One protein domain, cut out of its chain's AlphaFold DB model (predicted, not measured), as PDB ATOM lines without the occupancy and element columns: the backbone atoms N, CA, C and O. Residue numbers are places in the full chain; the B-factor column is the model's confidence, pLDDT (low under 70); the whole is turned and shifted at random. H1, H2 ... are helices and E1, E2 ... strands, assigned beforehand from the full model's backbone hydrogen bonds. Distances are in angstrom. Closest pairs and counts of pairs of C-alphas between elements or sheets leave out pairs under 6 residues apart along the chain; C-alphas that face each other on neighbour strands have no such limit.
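What this domain is: This is residues 19 to 87 of the 99 residues of the protein "HATPase_c_4 domain-containing protein" of Methanosarcinales archaeon ANME-1 ERB7 (UniProt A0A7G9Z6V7). Helix H1 lies between a small two-strand hairpin, E1 and E2, and helix H2; residues 59 to 65 of the loop from E2 to H2 stick out. The printed part has 69 residues, under half in two named helices and two antiparallel strands, order H1, E1, E2, H2, class mixed. It is only just compact, close to loose: radius of gyration of the C-alphas 12.7 A, spans 34 by 28 by 27 A.

Where its parts are: From C-alpha 19 at (-13.556, -28.655, -16.669), H1, residues 19 to 30, runs 16.1 A. Next find E1, residues 41 to 44, and E2, residues 49 to 52. H2, residues 77 to 85, runs 12.2 A to C-alpha 85 at (-19.778, -19.113, -4.357).

How they stand to each other: H1 touches H2 with residues 26 to 30 alone, closest C-alphas Cys 30 and Ala 80, 5.5 A; they run opposite ways at a shallow tilt of 32 degrees, only just short of steep. The closest C-alphas of H1 and E2, Ala 28 and Trp 52, are 6.5 A apart. In the hairpin E1 and E2, N 41 and O 52 are within hydrogen-bond range, 2.7 A. Every O i to N i+4 pair in H1 and H2 is within range.

The domain as a whole: The C-alphas farthest apart, Asp 46 and Leu 78, are 35.3 A apart. The printed part has no cut; the 24-residue link E2 to H2 is long. No printed residue is under pLDDT 70.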
ATOM      1  N   ASP A  19     -13.972 -29.456 -17.819       86.06
ATOM      2  CA  ASP A  19     -13.556 -28.655 -16.669       86.06
ATOM      3  C   ASP A  19     -12.451 -27.660 -17.044       86.06
ATOM      4  O   ASP A  19     -12.551 -26.490 -16.690       86.06
ATOM      5  N   ALA A  20     -11.488 -28.061 -17.882       86.75
ATOM      6  CA  ALA A  20     -10.470 -27.153 -18.413       86.75
ATOM      7  C   ALA A  20     -11.087 -26.039 -19.278       86.75
ATOM      8  O   ALA A  20     -10.721 -24.870 -19.164       86.75
ATOM      9  N   VAL A  21     -12.076 -26.375 -20.118       90.50
ATOM     10  CA  VAL A  21     -12.801 -25.379 -20.927       90.50
ATOM     11  C   VAL A  21     -13.591 -24.418 -20.040       90.50
ATOM     12  O   VAL A  21     -13.592 -23.210 -20.283       90.50
ATOM     13  N   ARG A  22     -14.265 -24.942 -19.010       90.19
ATOM     14  CA  ARG A  22     -15.004 -24.135 -18.034       90.19
ATOM     15  C   ARG A  22     -14.076 -23.144 -17.338       90.19
ATOM     16  O   ARG A  22     -14.389 -21.957 -17.318       90.19
ATOM     17  N   GLU A  23     -12.946 -23.623 -16.836       88.00
ATOM     18  CA  GLU A  23     -11.954 -22.816 -16.130       88.00
ATOM     19  C   GLU A  23     -11.374 -21.719 -17.031       88.00
ATOM     20  O   GLU A  23     -11.356 -20.546 -16.662       88.00
ATOM     21  N   ALA A  24     -11.002 -22.057 -18.270       90.56
ATOM     22  CA  ALA A  24     -10.501 -21.082 -19.237       90.56
ATOM     23  C   ALA A  24     -11.512 -19.953 -19.512       90.56
ATOM     24  O   ALA A  24     -11.142 -18.778 -19.594       90.56
ATOM     25  N   ILE A  25     -12.802 -20.288 -19.628       92.62
ATOM     26  CA  ILE A  25     -13.869 -19.301 -19.831       92.62
ATOM     27  C   ILE A  25     -14.055 -18.432 -18.583       92.62
ATOM     28  O   ILE A  25     -14.194 -17.215 -18.710       92.62
ATOM     29  N   ILE A  26     -14.050 -19.026 -17.390       91.88
ATOM     30  CA  ILE A  26     -14.199 -18.283 -16.136       91.88
ATOM     31  C   ILE A  26     -13.033 -17.314 -15.946       91.88
ATOM     32  O   ILE A  26     -13.277 -16.135 -15.692       91.88
ATOM     33  N   ASN A  27     -11.794 -17.752 -16.171       90.62
ATOM     34  CA  ASN A  27     -10.621 -16.881 -16.093       90.62
ATOM     35  C   ASN A  27     -10.719 -15.709 -17.073       90.62
ATOM     36  O   ASN A  27     -10.506 -14.555 -16.694       90.62
ATOM     37  N   ALA A  28     -11.161 -15.955 -18.306       93.25
ATOM     38  CA  ALA A  28     -11.377 -14.882 -19.271       93.25
ATOM     39  C   ALA A  28     -12.424 -13.849 -18.810       93.25
ATOM     40  O   ALA A  28     -12.301 -12.667 -19.134       93.25
ATOM     41  N   ILE A  29     -13.438 -14.264 -18.043       93.44
ATOM     42  CA  ILE A  29     -14.452 -13.373 -17.463       93.44
ATOM     43  C   ILE A  29     -13.879 -12.622 -16.250       93.44
ATOM     44  O   ILE A  29     -13.944 -11.394 -16.202       93.44
ATOM     45  N   CYS A  30     -13.265 -13.328 -15.298       92.50
ATOM     46  CA  CYS A  30     -12.705 -12.759 -14.068       92.50
ATOM     47  C   CYS A  30     -11.590 -11.737 -14.332       92.50
ATOM     48  O   CYS A  30     -11.493 -10.725 -13.634       92.50
ATOM     49  N   HIS A  31     -10.779 -11.956 -15.370       91.94
ATOM     50  CA  HIS A  31      -9.674 -11.072 -15.747       91.94
ATOM     51  C   HIS A  31     -10.042 -10.054 -16.836       91.94
ATOM     52  O   HIS A  31      -9.182  -9.284 -17.268       91.94
ATOM     53  N   ARG A  32     -11.303 -10.021 -17.294       94.38
ATOM     54  CA  ARG A  32     -11.734  -9.082 -18.337       94.38
ATOM     55  C   ARG A  32     -11.588  -7.636 -17.872       94.38
ATOM     56  O   ARG A  32     -12.023  -7.258 -16.789       94.38
ATOM     57  N   ASP A  33     -11.060  -6.797 -18.745       94.88
ATOM     58  CA  ASP A  33     -11.137  -5.355 -18.623       94.88
ATOM     59  C   ASP A  33     -12.548  -4.864 -18.975       94.88
ATOM     60  O   ASP A  33     -12.926  -4.791 -20.147       94.88
ATOM     61  N   TYR A  34     -13.356  -4.572 -17.951       94.12
ATOM     62  CA  TYR A  34     -14.756  -4.185 -18.137       94.12
ATOM     63  C   TYR A  34     -14.968  -2.758 -18.640       94.12
ATOM     64  O   TYR A  34     -16.065  -2.452 -19.104       94.12
ATOM     65  N   GLU A  35     -13.926  -1.927 -18.639       94.56
ATOM     66  CA  GLU A  35     -13.940  -0.607 -19.277       94.56
ATOM     67  C   GLU A  35     -13.839  -0.710 -20.809       94.56
ATOM     68  O   GLU A  35     -14.274   0.185 -21.537       94.56
ATOM     69  N   SER A  36     -13.320  -1.831 -21.320       94.31
ATOM     70  CA  SER A  36     -13.261  -2.102 -22.752       94.31
ATOM     71  C   SER A  36     -14.627  -2.505 -23.310       94.31
ATOM     72  O   SER A  36     -15.351  -3.330 -22.744       94.31
ATOM     73  N   VAL A  37     -14.947  -2.008 -24.507       94.56
ATOM     74  CA  VAL A  37     -16.118  -2.443 -25.294       94.56
ATOM     75  C   VAL A  37     -15.917  -3.810 -25.967       94.56
ATOM     76  O   VAL A  37     -16.856  -4.360 -26.536       94.56
ATOM     77  N   SER A  38     -14.702  -4.370 -25.927       94.25
ATOM     78  CA  SER A  38     -14.377  -5.654 -26.566       94.25
ATOM     79  C   SER A  38     -14.893  -6.843 -25.759       94.25
ATOM     80  O   SER A  38     -14.807  -6.859 -24.538       94.25
ATOM     81  N   ASN A  39     -15.386  -7.890 -26.412       94.50
ATOM     82  CA  ASN A  39     -15.912  -9.069 -25.717       94.50
ATOM     83  C   ASN A  39     -14.832 -10.128 -25.451       94.50
ATOM     84  O   ASN A  39     -13.780 -10.119 -26.090       94.50
ATOM     85  N   VAL A  40     -15.129 -11.069 -24.548       95.31
ATOM     86  CA  VAL A  40     -14.429 -12.364 -24.517       95.31
ATOM     87  C   VAL A  40     -14.689 -13.070 -25.849       95.31
ATOM     88  O   VAL A  40     -15.824 -13.108 -26.325       95.31
ATOM     89  N   GLN A  41     -13.643 -13.603 -26.467       96.50
ATOM     90  CA  GLN A  41     -13.686 -14.304 -27.742       96.50
ATOM     91  C   GLN A  41     -13.236 -15.743 -27.537       96.50
ATOM     92  O   GLN A  41     -12.181 -15.994 -26.962       96.50
ATOM     93  N   ILE A  42     -14.034 -16.676 -28.042       95.88
ATOM     94  CA  ILE A  42     -13.726 -18.101 -28.048       95.88
ATOM     95  C   ILE A  42     -13.539 -18.506 -29.505       95.88
ATOM     96  O   ILE A  42     -14.416 -18.250 -30.333       95.88
ATOM     97  N   ARG A  43     -12.398 -19.114 -29.826       95.88
ATOM     98  CA  ARG A  43     -12.081 -19.591 -31.173       95.88
ATOM     99  C   ARG A  43     -11.716 -21.063 -31.112       95.88
ATOM    100  O   ARG A  43     -10.904 -21.476 -30.291       95.88
ATOM    101  N   VAL A  44     -12.327 -21.843 -31.993       94.00
ATOM    102  CA  VAL A  44     -12.067 -23.275 -32.125       94.00
ATOM    103  C   VAL A  44     -11.459 -23.498 -33.497       94.00
ATOM    104  O   VAL A  44     -12.070 -23.150 -34.507       94.00
ATOM    105  N   PHE A  45     -10.251 -24.036 -33.513       93.94
ATOM    106  CA  PHE A  45      -9.531 -24.441 -34.708       93.94
ATOM    107  C   PHE A  45      -9.396 -25.963 -34.717       93.94
ATOM    108  O   PHE A  45      -9.653 -26.624 -33.710       93.94
ATOM    109  N   ASP A  46      -8.949 -26.513 -35.841       92.81
ATOM    110  CA  ASP A  46      -8.734 -27.955 -35.975       92.81
ATOM    111  C   ASP A  46      -7.652 -28.480 -35.011       92.81
ATOM    112  O   ASP A  46      -7.676 -29.651 -34.637       92.81
ATOM    113  N   ASP A  47      -6.714 -27.620 -34.599       93.38
ATOM    114  CA  ASP A  47      -5.551 -27.965 -33.779       93.38
ATOM    115  C   ASP A  47      -5.554 -27.351 -32.371       93.38
ATOM    116  O   ASP A  47      -4.753 -27.762 -31.530       93.38
ATOM    117  N   ARG A  48      -6.427 -26.377 -32.084       91.81
ATOM    118  CA  ARG A  48      -6.428 -25.675 -30.792       91.81
ATOM    119  C   ARG A  48      -7.747 -24.995 -30.445       91.81
ATOM    120  O   ARG A  48      -8.536 -24.604 -31.303       91.81
ATOM    121  N   PHE A  49      -7.909 -24.771 -29.149       93.25
ATOM    122  CA  PHE A  49      -8.965 -23.972 -28.550       93.25
ATOM    123  C   PHE A  49      -8.342 -22.714 -27.945       93.25
ATOM    124  O   PHE A  49      -7.449 -22.811 -27.107       93.25
ATOM    125  N   GLU A  50      -8.784 -21.537 -28.378       94.50
ATOM    126  CA  GLU A  50      -8.309 -20.253 -27.861       94.50
ATOM    127  C   GLU A  50      -9.437 -19.520 -27.135       94.50
ATOM    128  O   GLU A  50     -10.524 -19.321 -27.686       94.50
ATOM    129  N   VAL A  51      -9.138 -19.037 -25.930       95.19
ATOM    130  CA  VAL A  51      -9.972 -18.081 -25.200       95.19
ATOM    131  C   VAL A  51      -9.181 -16.793 -25.043       95.19
ATOM    132  O   VAL A  51      -8.034 -16.806 -24.606       95.19
ATOM    133  N   TRP A  52      -9.786 -15.677 -25.427       95.25
ATOM    134  CA  TRP A  52      -9.169 -14.358 -25.367       95.25
ATOM    135  C   TRP A  52     -10.129 -13.350 -24.746       95.25
ATOM    136  O   TRP A  52     -11.327 -13.386 -25.013       95.25
ATOM    137  N   ASN A  53      -9.620 -12.405 -23.968       95.19
ATOM    138  CA  ASN A  53     -10.385 -11.303 -23.397       95.19
ATOM    139  C   ASN A  53      -9.569 -10.002 -23.454       95.19
ATOM    140  O   ASN A  53      -8.339 -10.053 -23.476       95.19
ATOM    141  N   PRO A  54     -10.218  -8.822 -23.463       93.88
ATOM    142  CA  PRO A  54      -9.487  -7.591 -23.195       93.88
ATOM    143  C   PRO A  54      -8.968  -7.644 -21.757       93.88
ATOM    144  O   PRO A  54      -9.725  -7.955 -20.842       93.88
ATOM    145  N   GLY A  55      -7.689  -7.359 -21.559       88.31
ATOM    146  CA  GLY A  55      -7.029  -7.458 -20.265       88.31
ATOM    147  C   GLY A  55      -5.519  -7.348 -20.430       88.31
ATOM    148  O   GLY A  55      -4.990  -7.566 -21.520       88.31
ATOM    149  N   ALA A  56      -4.842  -6.981 -19.352       85.69
ATOM    150  CA  ALA A  56      -3.391  -6.995 -19.266       85.69
ATOM    151  C   ALA A  56      -2.986  -7.896 -18.101       85.69
ATOM    152  O   ALA A  56      -3.781  -8.120 -17.183       85.69
ATOM    153  N   LEU A  57      -1.757  -8.402 -18.154       85.38
ATOM    154  CA  LEU A  57      -1.172  -9.082 -17.008       85.38
ATOM    155  C   LEU A  57      -1.038  -8.097 -15.838       85.38
ATOM    156  O   LEU A  57      -0.858  -6.900 -16.083       85.38
ATOM    157  N   PRO A  58      -1.135  -8.576 -14.587       80.81
ATOM    158  CA  PRO A  58      -0.800  -7.761 -13.429       80.81
ATOM    159  C   PRO A  58       0.615  -7.180 -13.556       80.81
ATOM    160  O   PRO A  58       1.503  -7.799 -14.146       80.81
ATOM    161  N   ASP A  59       0.832  -5.988 -13.000       81.25
ATOM    162  CA  ASP A  59       2.137  -5.331 -13.071       81.25
ATOM    163  C   ASP A  59       3.236  -6.231 -12.494       81.25
ATOM    164  O   ASP A  59       3.117  -6.769 -11.393       81.25
ATOM    165  N   GLY A  60       4.324  -6.378 -13.251       82.31
ATOM    166  CA  GLY A  60       5.465  -7.207 -12.867       82.31
ATOM    167  C   GLY A  60       5.359  -8.680 -13.259       82.31
ATOM    168  O   GLY A  60       6.316  -9.397 -13.004       82.31
ATOM    169  N   TRP A  61       4.268  -9.110 -13.901       83.94
ATOM    170  CA  TRP A  61       4.116 -10.483 -14.382       83.94
ATOM    171  C   TRP A  61       4.499 -10.640 -15.852       83.94
ATOM    172  O   TRP A  61       4.143  -9.836 -16.718       83.94
ATOM    173  N   THR A  62       5.181 -11.739 -16.132       86.25
ATOM    174  CA  THR A  62       5.555 -12.223 -17.458       86.25
ATOM    175  C   THR A  62       4.692 -13.413 -17.865       86.25
ATOM    176  O   THR A  62       4.025 -14.052 -17.049       86.25
ATOM    177  N   VAL A  63       4.685 -13.731 -19.160       84.62
ATOM    178  CA  VAL A  63       3.941 -14.893 -19.679       84.62
ATOM    179  C   VAL A  63       4.559 -16.202 -19.179       84.62
ATOM    180  O   VAL A  63       3.865 -17.204 -19.040       84.62
ATOM    181  N   GLU A  64       5.862 -16.203 -18.913       85.31
ATOM    182  CA  GLU A  64       6.601 -17.334 -18.368       85.31
ATOM    183  C   GLU A  64       6.153 -17.661 -16.941       85.31
ATOM    184  O   GLU A  64       5.921 -18.827 -16.640       85.31
ATOM    185  N   GLU A  65       5.944 -16.649 -16.096       82.81
ATOM    186  CA  GLU A  65       5.474 -16.831 -14.713       82.81
ATOM    187  C   GLU A  65       4.052 -17.404 -14.644       82.81
ATOM    188  O   GLU A  65       3.746 -18.174 -13.739       82.81
ATOM    189  N   LEU A  66       3.206 -17.130 -15.643       80.44
ATOM    190  CA  LEU A  66       1.871 -17.736 -15.745       80.44
ATOM    191  C   LEU A  66       1.894 -19.245 -16.024       80.44
ATOM    192  O   LEU A  66       0.862 -19.901 -15.901       80.44
ATOM    193  N   LYS A  67       3.025 -19.798 -16.474       81.38
ATOM    194  CA  LYS A  67       3.155 -21.242 -16.728       81.38
ATOM    195  C   LYS A  67       3.583 -22.021 -15.489       81.38
ATOM    196  O   LYS A  67       3.428 -23.239 -15.476       81.38
ATOM    197  N   GLU A  68       4.120 -21.332 -14.489       84.25
ATOM    198  CA  GLU A  68       4.517 -21.905 -13.206       84.25
ATOM    199  C   GLU A  68       3.350 -21.848 -12.207       84.25
ATOM    200  O   GLU A  68       2.316 -21.231 -12.472       84.25
ATOM    201  N   GLU A  69       3.495 -22.490 -11.047       77.06
ATOM    202  CA  GLU A  69       2.529 -22.322  -9.959       77.06
ATOM    203  C   GLU A  69       2.522 -20.872  -9.473       77.06
ATOM    204  O   GLU A  69       3.558 -20.305  -9.120       77.06
ATOM    205  N   HIS A  70       1.337 -20.272  -9.453       78.75
ATOM    206  CA  HIS A  70       1.173 -18.866  -9.136       78.75
ATOM    207  C   HIS A  70      -0.199 -18.592  -8.516       78.75
ATOM    208  O   HIS A  70      -1.159 -19.324  -8.748       78.75
ATOM    209  N   GLU A  71      -0.311 -17.529  -7.719       76.69
ATOM    210  CA  GLU A  71      -1.612 -17.113  -7.190       76.69
ATOM    211  C   GLU A  71      -2.444 -16.461  -8.298       76.69
ATOM    212  O   GLU A  71      -1.993 -15.526  -8.965       76.69
ATOM    213  N   SER A  72      -3.682 -16.923  -8.483       76.56
ATOM    214  CA  SER A  72      -4.619 -16.257  -9.384       76.56
ATOM    215  C   SER A  72      -5.107 -14.956  -8.742       76.56
ATOM    216  O   SER A  72      -5.886 -14.968  -7.787       76.56
ATOM    217  N   VAL A  73      -4.637 -13.818  -9.259       84.19
ATOM    218  CA  VAL A  73      -5.053 -12.478  -8.813       84.19
ATOM    219  C   VAL A  73      -6.019 -11.882  -9.848       84.19
ATOM    220  O   VAL A  73      -5.579 -11.263 -10.825       84.19
ATOM    221  N   PRO A  74      -7.346 -12.069  -9.694       87.62
ATOM    222  CA  PRO A  74      -8.328 -11.592 -10.659       87.62
ATOM    223  C   PRO A  74      -8.424 -10.069 -10.663       87.62
ATOM    224  O   PRO A  74      -8.520  -9.428  -9.617       87.62
ATOM    225  N   LYS A  75      -8.512  -9.479 -11.864       88.06
ATOM    226  CA  LYS A  75      -8.754  -8.034 -12.023       88.06
ATOM    227  C   LYS A  75     -10.103  -7.612 -11.419       88.06
ATOM    228  O   LYS A  75     -10.244  -6.485 -10.955       88.06
ATOM    229  N   ASN A  76     -11.082  -8.520 -11.401       91.19
ATOM    230  CA  ASN A  76     -12.419  -8.287 -10.860       91.19
ATOM    231  C   ASN A  76     -12.719  -9.267  -9.707       91.19
ATOM    232  O   ASN A  76     -13.411 -10.267  -9.923       91.19
ATOM    233  N   PRO A  77     -12.239  -8.999  -8.478       90.00
ATOM    234  CA  PRO A  77     -12.371  -9.930  -7.354       90.00
ATOM    235  C   PRO A  77     -13.832 -10.233  -7.002       90.00
ATOM    236  O   PRO A  77     -14.172 -11.384  -6.777       90.00
ATOM    237  N   LEU A  78     -14.737  -9.249  -7.087       91.88
ATOM    238  CA  LEU A  78     -16.167  -9.479  -6.838       91.88
ATOM    239  C   LEU A  78     -16.784 -10.493  -7.811       91.88
ATOM    240  O   LEU A  78     -17.681 -11.240  -7.432       91.88
ATOM    241  N   ILE A  79     -16.335 -10.513  -9.067       91.56
ATOM    242  CA  ILE A  79     -16.830 -11.462 -10.069       91.56
ATOM    243  C   ILE A  79     -16.287 -12.858  -9.761       91.56
ATOM    244  O   ILE A  79     -17.057 -13.819  -9.752       91.56
ATOM    245  N   ALA A  80     -14.993 -12.957  -9.448       87.56
ATOM    246  CA  ALA A  80     -14.362 -14.207  -9.037       87.56
ATOM    247  C   ALA A  80     -15.021 -14.794  -7.776       87.56
ATOM    248  O   ALA A  80     -15.368 -15.973  -7.768       87.56
ATOM    249  N   ASP A  81     -15.315 -13.963  -6.772       88.00
ATOM    250  CA  ASP A  81     -16.020 -14.365  -5.550       88.00
ATOM    251  C   ASP A  81     -17.395 -14.968  -5.857       88.00
ATOM    252  O   ASP A  81     -17.775 -15.991  -5.288       88.00
ATOM    253  N   HIS A  82     -18.149 -14.382  -6.793       88.38
ATOM    254  CA  HIS A  82     -19.438 -14.949  -7.192       88.38
ATOM    255  C   HIS A  82     -19.271 -16.310  -7.870       88.38
ATOM    256  O   HIS A  82     -20.025 -17.228  -7.545       88.38
ATOM    257  N   PHE A  83     -18.287 -16.467  -8.764       85.69
ATOM    258  CA  PHE A  83     -17.989 -17.754  -9.403       85.69
ATOM    259  C   PHE A  83     -17.532 -18.821  -8.399       85.69
ATOM    260  O   PHE A  83     -17.933 -19.983  -8.516       85.69
ATOM    261  N   PHE A  84     -16.778 -18.427  -7.374       79.44
ATOM    262  CA  PHE A  84     -16.421 -19.287  -6.251       79.44
ATOM    263  C   PHE A  84     -17.659 -19.734  -5.458       79.44
ATOM    264  O   PHE A  84     -17.857 -20.927  -5.222       79.44
ATOM    265  N   LEU A  85     -18.558 -18.805  -5.116       79.50
ATOM    266  CA  LEU A  85     -19.778 -19.113  -4.357       79.50
ATOM    267  C   LEU A  85     -20.710 -20.088  -5.086       79.50
ATOM    268  O   LEU A  85     -21.335 -20.937  -4.448       79.50
ATOM    269  N   VAL A  86     -20.791 -20.004  -6.416       82.94
ATOM    270  CA  VAL A  86     -21.585 -20.946  -7.223       82.94
ATOM    271  C   VAL A  86     -20.843 -22.249  -7.549       82.94
ATOM    272  O   VAL A  86     -21.352 -23.051  -8.330       82.94
ATOM    273  N   ARG A  87     -19.676 -22.487  -6.926       73.44
ATOM    274  CA  ARG A  87     -18.815 -23.670  -7.118       73.44
ATOM    275  C   ARG A  87     -18.411 -23.895  -8.573       73.44
ATOM    276  O   ARG A  87     -18.320 -25.029  -9.035       73.44
TER     277      ARG A  87